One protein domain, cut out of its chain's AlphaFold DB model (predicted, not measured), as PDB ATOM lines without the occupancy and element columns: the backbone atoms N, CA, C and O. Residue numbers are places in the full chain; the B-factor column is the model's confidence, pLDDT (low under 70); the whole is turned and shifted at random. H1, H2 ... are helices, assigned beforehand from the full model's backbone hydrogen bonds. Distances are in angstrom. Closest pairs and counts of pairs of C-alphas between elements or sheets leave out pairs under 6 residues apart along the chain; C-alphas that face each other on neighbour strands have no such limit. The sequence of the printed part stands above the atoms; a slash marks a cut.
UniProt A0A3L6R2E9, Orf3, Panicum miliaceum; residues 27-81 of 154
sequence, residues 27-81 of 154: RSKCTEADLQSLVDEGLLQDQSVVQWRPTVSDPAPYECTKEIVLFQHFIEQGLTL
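AT A GLANCE: This is residues 27 to 81 of the 154 residues of the protein "Orf3" of Panicum miliaceum (UniProt A0A3L6R2E9). There is little regular structure: two short helices, H1 and H3, lie near each other at one end, and residues 51 to 71, with no named element, loop out to the other end and back. The printed part has 55 residues with three named helices, H1, H2 and H3 along the chain, and no named strand; the class is all helix, with only 18 residues in named elements. It is compact, with a radius of gyration of the C-alphas of 10.8 A, and spans 28 by 22 by 18 A.

IN THESE COORDINATES: H1, the longest helix, holds residues 32 to 40 and measures 12.4 A, beginning at C-alpha 32 (110.007, 98.040, 98.783). H2 is residues 47 to 50. H3 is residues 72 to 76, ending at C-alpha 76 (122.716, 102.972, 106.317).

HOW THE PARTS SIT: H1 and H3 are close but not clearly touching; their closest C-alphas, Leu 38 and Glu 76, are 7.9 A apart. H2 is apart from H1 and from H3. In H1 and H3 every O i to N i+4 pair is within hydrogen-bond range; H2 is too short for one, and its O i to N i+3 pair is not within range.

THE WHOLE: The C-alphas farthest apart, Gly 42 and Pro 59, are 28.6 A apart. The printed part has no cut. H2 to H3 is a long link; pLDDT is under 70 at residues 56 to 59 and 64 to 65.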
ATOM      1  N   ARG A  27     106.255 113.288 101.585       82.12
ATOM      2  CA  ARG A  27     105.989 111.874 101.300       82.12
ATOM      3  C   ARG A  27     107.304 111.088 101.255       82.12
ATOM      4  O   ARG A  27     108.263 111.528 100.613       82.12
ATOM      5  N   SER A  28     107.305 109.926 101.907       83.75
ATOM      6  CA  SER A  28     108.425 108.989 101.858       83.75
ATOM      7  C   SER A  28     108.766 108.619 100.414       83.75
ATOM      8  O   SER A  28     107.884 108.432  99.576       83.75
ATOM      9  N   LYS A  29     110.067 108.535 100.132       85.56
ATOM     10  CA  LYS A  29     110.604 108.038  98.861       85.56
ATOM     11  C   LYS A  29     111.023 106.569  98.941       85.56
ATOM     12  O   LYS A  29     111.396 106.023  97.916       85.56
ATOM     13  N   CYS A  30     110.986 105.978 100.136       85.62
ATOM     14  CA  CYS A  30     111.450 104.622 100.391       85.62
ATOM     15  C   CYS A  30     110.441 103.619  99.828       85.62
ATOM     16  O   CYS A  30     109.288 103.561 100.270       85.62
ATOM     17  N   THR A  31     110.882 102.872  98.825       88.56
ATOM     18  CA  THR A  31     110.126 101.811  98.165       88.56
ATOM     19  C   THR A  31     110.486 100.444  98.742       88.56
ATOM     20  O   THR A  31     111.481 100.282  99.442       88.56
ATOM     21  N   GLU A  32     109.685  99.428  98.428       89.56
ATOM     22  CA  GLU A  32     110.007  98.040  98.783       89.56
ATOM     23  C   GLU A  32     111.333  97.573  98.166       89.56
ATOM     24  O   GLU A  32     112.080  96.843  98.807       89.56
ATOM     25  N   ALA A  33     111.663  98.052  96.962       90.44
ATOM     26  CA  ALA A  33     112.933  97.752  96.307       90.44
ATOM     27  C   ALA A  33     114.135  98.332  97.074       90.44
ATOM     28  O   ALA A  33     115.154  97.658  97.188       90.44
ATOM     29  N   ASP A  34     113.998  99.535  97.645       89.81
ATOM     30  CA  ASP A  34     115.045 100.134  98.487       89.81
ATOM     31  C   ASP A  34     115.230  99.339  99.790       89.81
ATOM     32  O   ASP A  34     116.347  99.132 100.249       89.81
ATOM     33  N   LEU A  35     114.141  98.846 100.392       89.81
ATOM     34  CA  LEU A  35     114.235  97.993 101.584       89.81
ATOM     35  C   LEU A  35     114.866  96.635 101.260       89.81
ATOM     36  O   LEU A  35     115.677  96.145 102.043       89.81
ATOM     37  N   GLN A  36     114.550  96.058 100.099       92.19
ATOM     38  CA  GLN A  36     115.164  94.813  99.652       92.19
ATOM     39  C   GLN A  36     116.665  94.982  99.387       92.19
ATOM     40  O   GLN A  36     117.438  94.114  99.780       92.19
ATOM     41  N   SER A  37     117.106  96.108  98.812       93.19
ATOM     42  CA  SER A  37     118.542  96.344  98.616       93.19
ATOM     43  C   SER A  37     119.293  96.419  99.948       93.19
ATOM     44  O   SER A  37     120.386  95.874 100.059       93.19
ATOM     45  N   LEU A  38     118.694  97.008 100.991       91.06
ATOM     46  CA  LEU A  38     119.277  97.010 102.340       91.06
ATOM     47  C   LEU A  38     119.384  95.599 102.938       91.06
ATOM     48  O   LEU A  38     120.301  95.339 103.720       91.06
ATOM     49  N   VAL A  39     118.460  94.693 102.599       92.19
ATOM     50  CA  VAL A  39     118.542  93.277 102.991       92.19
ATOM     51  C   VAL A  39     119.677  92.579 102.245       92.19
ATOM     52  O   VAL A  39     120.479  91.888 102.871       92.19
ATOM     53  N   ASP A  40     119.793  92.807 100.937       93.06
ATOM     54  CA  ASP A  40     120.844  92.219 100.099       93.06
ATOM     55  C   ASP A  40     122.249  92.701 100.517       93.06
ATOM     56  O   ASP A  40     123.217  91.939 100.472       93.06
ATOM     57  N   GLU A  41     122.360  93.945 100.989       92.44
ATOM     58  CA  GLU A  41     123.578  94.525 101.574       92.44
ATOM     59  C   GLU A  41     123.855  94.050 103.016       92.44
ATOM     60  O   GLU A  41     124.919  94.330 103.571       92.44
ATOM     61  N   GLY A  42     122.922  93.323 103.638       89.44
ATOM     62  CA  GLY A  42     123.040  92.816 105.008       89.44
ATOM     63  C   GLY A  42     122.849  93.874 106.100       89.44
ATOM     64  O   GLY A  42     123.190  93.626 107.259       89.44
ATOM     65  N   LEU A  43     122.312  95.047 105.755       89.31
ATOM     66  CA  LEU A  43     122.044  96.151 106.684       89.31
ATOM     67  C   LEU A  43     120.684  96.014 107.381       89.31
ATOM     68  O   LEU A  43     120.514  96.458 108.518       89.31
ATOM     69  N   LEU A  44     119.717  95.382 106.714       89.75
ATOM     70  CA  LEU A  44     118.384  95.093 107.236       89.75
ATOM     71  C   LEU A  44     118.150  93.578 107.261       89.75
ATOM     72  O   LEU A  44     118.605  92.851 106.384       89.75
ATOM     73  N   GLN A  45     117.440  93.074 108.271       89.25
ATOM     74  CA  GLN A  45     117.051  91.662 108.280       89.25
ATOM     75  C   GLN A  45     115.882  91.402 107.328       89.25
ATOM     76  O   GLN A  45     115.067  92.287 107.058       89.25
ATOM     77  N   ASP A  46     115.775  90.155 106.874       90.56
ATOM     78  CA  ASP A  46     114.711  89.713 105.980       90.56
ATOM     79  C   ASP A  46     113.304  90.015 106.532       90.56
ATOM     80  O   ASP A  46     113.050  89.970 107.746       90.56
ATOM     81  N   GLN A  47     112.372  90.305 105.622       90.19
ATOM     82  CA  GLN A  47     110.996  90.660 105.964       90.19
ATOM     83  C   GLN A  47     110.293  89.561 106.773       90.19
ATOM     84  O   GLN A  47     109.474  89.867 107.641       90.19
ATOM     85  N   SER A  48     110.642  88.290 106.552       88.19
ATOM     86  CA  SER A  48     110.087  87.157 107.304       88.19
ATOM     87  C   SER A  48     110.417  87.187 108.801       88.19
ATOM     88  O   SER A  48     109.668  86.623 109.598       88.19
ATOM     89  N   VAL A  49     111.500  87.866 109.194       87.00
ATOM     90  CA  VAL A  49     111.948  87.966 110.590       87.00
ATOM     91  C   VAL A  49     111.393  89.223 111.256       87.00
ATOM     92  O   VAL A  49     110.933  89.177 112.396       87.00
ATOM     93  N   VAL A  50     111.439  90.354 110.548       82.81
ATOM     94  CA  VAL A  50     111.249  91.689 111.145       82.81
ATOM     95  C   VAL A  50     109.951  92.361 110.703       82.81
ATOM     96  O   VAL A  50     109.583  93.399 111.247       82.81
ATOM     97  N   GLN A  51     109.216  91.743 109.774       87.69
ATOM     98  CA  GLN A  51     107.911  92.205 109.288       87.69
ATOM     99  C   GLN A  51     107.919  93.687 108.891       87.69
ATOM    100  O   GLN A  51     106.946  94.409 109.108       87.69
ATOM    101  N   TRP A  52     109.037  94.161 108.333       88.12
ATOM    102  CA  TRP A  52     109.137  95.538 107.874       88.12
ATOM    103  C   TRP A  52     108.171  95.779 106.709       88.12
ATOM    104  O   TRP A  52     107.833  94.872 105.943       88.12
ATOM    105  N   ARG A  53     107.731  97.030 106.562       86.38
ATOM    106  CA  ARG A  53     106.887  97.470 105.449       86.38
ATOM    107  C   ARG A  53     107.354  98.828 104.930       86.38
ATOM    108  O   ARG A  53     107.731  99.680 105.739       86.38
ATOM    109  N   PRO A  54     107.296  99.069 103.612       83.38
ATOM    110  CA  PRO A  54     107.492 100.405 103.076       83.38
ATOM    111  C   PRO A  54     106.328 101.324 103.468       83.38
ATOM    112  O   PRO A  54     105.218 100.890 103.798       83.38
ATOM    113  N   THR A  55     106.572 102.629 103.403       78.62
ATOM    114  CA  THR A  55     105.516 103.631 103.564       78.62
ATOM    115  C   THR A  55     104.682 103.684 102.282       78.62
ATOM    116  O   THR A  55     105.203 104.025 101.225       78.62
ATOM    117  N   VAL A  56     103.385 103.367 102.353       66.00
ATOM    118  CA  VAL A  56     102.552 103.196 101.144       66.00
ATOM    119  C   VAL A  56     102.187 104.541 100.505       66.00
ATOM    120  O   VAL A  56     102.234 104.670  99.285       66.00
ATOM    121  N   SER A  57     101.893 105.574 101.304       65.44
ATOM    122  CA  SER A  57     101.905 106.981 100.863       65.44
ATOM    123  C   SER A  57     101.741 107.972 102.023       65.44
ATOM    124  O   SER A  57     101.203 109.066 101.818       65.44
ATOM    125  N   ASP A  58     102.108 107.583 103.243       68.62
ATOM    126  CA  ASP A  58     101.747 108.344 104.437       68.62
ATOM    127  C   ASP A  58     102.326 109.770 104.376       68.62
ATOM    128  O   ASP A  58     103.483 109.958 103.976       68.62
ATOM    129  N   PRO A  59     101.524 110.799 104.716       69.25
ATOM    130  CA  PRO A  59     101.964 112.191 104.655       69.25
ATOM    131  C   PRO A  59     103.016 112.519 105.726       69.25
ATOM    132  O   PRO A  59     103.704 113.526 105.606       69.25
ATOM    133  N   ALA A  60     103.144 111.674 106.750       73.94
ATOM    134  CA  ALA A  60     104.090 111.795 107.848       73.94
ATOM    135  C   ALA A  60     104.464 110.395 108.381       73.94
ATOM    136  O   ALA A  60     103.727 109.439 108.119       73.94
ATOM    137  N   PRO A  61     105.566 110.265 109.147       73.56
ATOM    138  CA  PRO A  61     105.876 109.076 109.937       73.56
ATOM    139  C   PRO A  61     104.665 108.640 110.769       73.56
ATOM    140  O   PRO A  61     104.275 109.326 111.714       73.56
ATOM    141  N   TYR A  62     104.056 107.512 110.409       72.75
ATOM    142  CA  TYR A  62     102.926 106.946 111.137       72.75
ATOM    143  C   TYR A  62     103.283 105.549 111.628       72.75
ATOM    144  O   TYR A  62     103.541 104.641 110.836       72.75
ATOM    145  N   GLU A  63     103.308 105.395 112.947       72.06
ATOM    146  CA  GLU A  63     103.501 104.108 113.602       72.06
ATOM    147  C   GLU A  63     102.157 103.385 113.728       72.06
ATOM    148  O   GLU A  63     101.211 103.909 114.321       72.06
ATOM    149  N   CYS A  64     102.050 102.168 113.187       69.81
ATOM    150  CA  CYS A  64     100.967 101.277 113.594       69.81
ATOM    151  C   CYS A  64     101.296 100.664 114.961       69.81
ATOM    152  O   CYS A  64     102.421 100.724 115.464       69.81
ATOM    153  N   THR A  65     100.300 100.049 115.594       69.69
ATOM    154  CA  THR A  65     100.473  99.424 116.907       69.69
ATOM    155  C   THR A  65     101.608  98.390 116.878       69.69
ATOM    156  O   THR A  65     101.503  97.394 116.170       69.69
ATOM    157  N   LYS A  66     102.648  98.606 117.703       73.50
ATOM    158  CA  LYS A  66     103.890  97.801 117.816       73.50
ATOM    159  C   LYS A  66     104.925  97.986 116.698       73.50
ATOM    160  O   LYS A  66     105.911  97.252 116.680       73.50
ATOM    161  N   GLU A  67     104.748  98.954 115.811       81.94
ATOM    162  CA  GLU A  67     105.762  99.312 114.820       81.94
ATOM    163  C   GLU A  67     106.658 100.446 115.322       81.94
ATOM    164  O   GLU A  67     106.311 101.185 116.241       81.94
ATOM    165  N   ILE A  68     107.829 100.579 114.703       82.06
ATOM    166  CA  ILE A  68     108.765 101.673 114.955       82.06
ATOM    167  C   ILE A  68     109.118 102.277 113.607       82.06
ATOM    168  O   ILE A  68     109.527 101.562 112.694       82.06
ATOM    169  N   VAL A  69     108.979 103.596 113.484       85.38
ATOM    170  CA  VAL A  69     109.356 104.291 112.252       85.38
ATOM    171  C   VAL A  69     110.856 104.558 112.250       85.38
ATOM    172  O   VAL A  69     111.349 105.343 113.058       85.38
ATOM    173  N   LEU A  70     111.571 103.927 111.323       86.12
ATOM    174  CA  LEU A  70     112.993 104.141 111.070       86.12
ATOM    175  C   LEU A  70     113.187 104.838 109.727       86.12
ATOM    176  O   LEU A  70     112.477 104.566 108.762       86.12
ATOM    177  N   PHE A  71     114.181 105.718 109.658       86.12
ATOM    178  CA  PHE A  71     114.609 106.293 108.391       86.12
ATOM    179  C   PHE A  71     115.709 105.451 107.766       86.12
ATOM    180  O   PHE A  71     116.606 104.984 108.462       86.12
ATOM    181  N   GLN A  72     115.661 105.313 106.441       86.69
ATOM    182  CA  GLN A  72     116.657 104.572 105.665       86.69
ATOM    183  C   GLN A  72     118.090 104.997 106.014       86.69
ATOM    184  O   GLN A  72     118.929 104.149 106.287       86.69
ATOM    185  N   HIS A  73     118.346 106.303 106.129       86.50
ATOM    186  CA  HIS A  73     119.676 106.804 106.473       86.50
ATOM    187  C   HIS A  73     120.171 106.331 107.848       86.50
ATOM    188  O   HIS A  73     121.370 106.223 108.054       86.50
ATOM    189  N   PHE A  74     119.287 106.037 108.807       85.44
ATOM    190  CA  PHE A  74     119.715 105.458 110.079       85.44
ATOM    191  C   PHE A  74     120.225 104.029 109.896       85.44
ATOM    192  O   PHE A  74     121.267 103.691 110.451       85.44
ATOM    193  N   ILE A  75     119.539 103.230 109.077       86.94
ATOM    194  CA  ILE A  75     119.943 101.857 108.751       86.94
ATOM    195  C   ILE A  75     121.290 101.872 108.019       86.94
ATOM    196  O   ILE A  75     122.204 101.143 108.397       86.94
ATOM    197  N   GLU A  76     121.455 102.774 107.050       87.69
ATOM    198  CA  GLU A  76     122.716 102.972 106.317       87.69
ATOM    199  C   GLU A  76     123.883 103.385 107.232       87.69
ATOM    200  O   GLU A  76     125.034 103.050 106.961       87.69
ATOM    201  N   GLN A  77     123.609 104.093 108.333       84.56
ATOM    202  CA  GLN A  77     124.610 104.443 109.352       84.56
ATOM    203  C   GLN A  77     124.794 103.353 110.428       84.56
ATOM    204  O   GLN A  77     125.480 103.581 111.427       84.56
ATOM    205  N   GLY A  78     124.195 102.173 110.250       83.06
ATOM    206  CA  GLY A  78     124.342 101.027 111.149       83.06
ATOM    207  C   GLY A  78     123.414 101.042 112.366       83.06
ATOM    208  O   GLY A  78     123.604 100.235 113.279       83.06
ATOM    209  N   LEU A  79     122.409 101.925 112.410       82.19
ATOM    210  CA  LEU A  79     121.352 101.831 113.414       82.19
ATOM    211  C   LEU A  79     120.438 100.659 113.055       82.19
ATOM    212  O   LEU A  79     119.583 100.749 112.175       82.19
ATOM    213  N   THR A  80     120.636  99.554 113.758       78.75
ATOM    214  CA  THR A  80     119.815  98.357 113.617       78.75
ATOM    215  C   THR A  80     118.524  98.476 114.428       78.75
ATOM    216  O   THR A  80     118.205  99.517 115.015       78.75
ATOM    217  N   LEU A  81     117.742  97.396 114.449       78.19
ATOM    218  CA  LEU A  81     116.499  97.351 115.202       78.19
ATOM    219  C   LEU A  81     116.745  97.661 116.677       78.19
ATOM    220  O   LEU A  81     117.641  97.078 117.290       78.19
TER     221      LEU A  81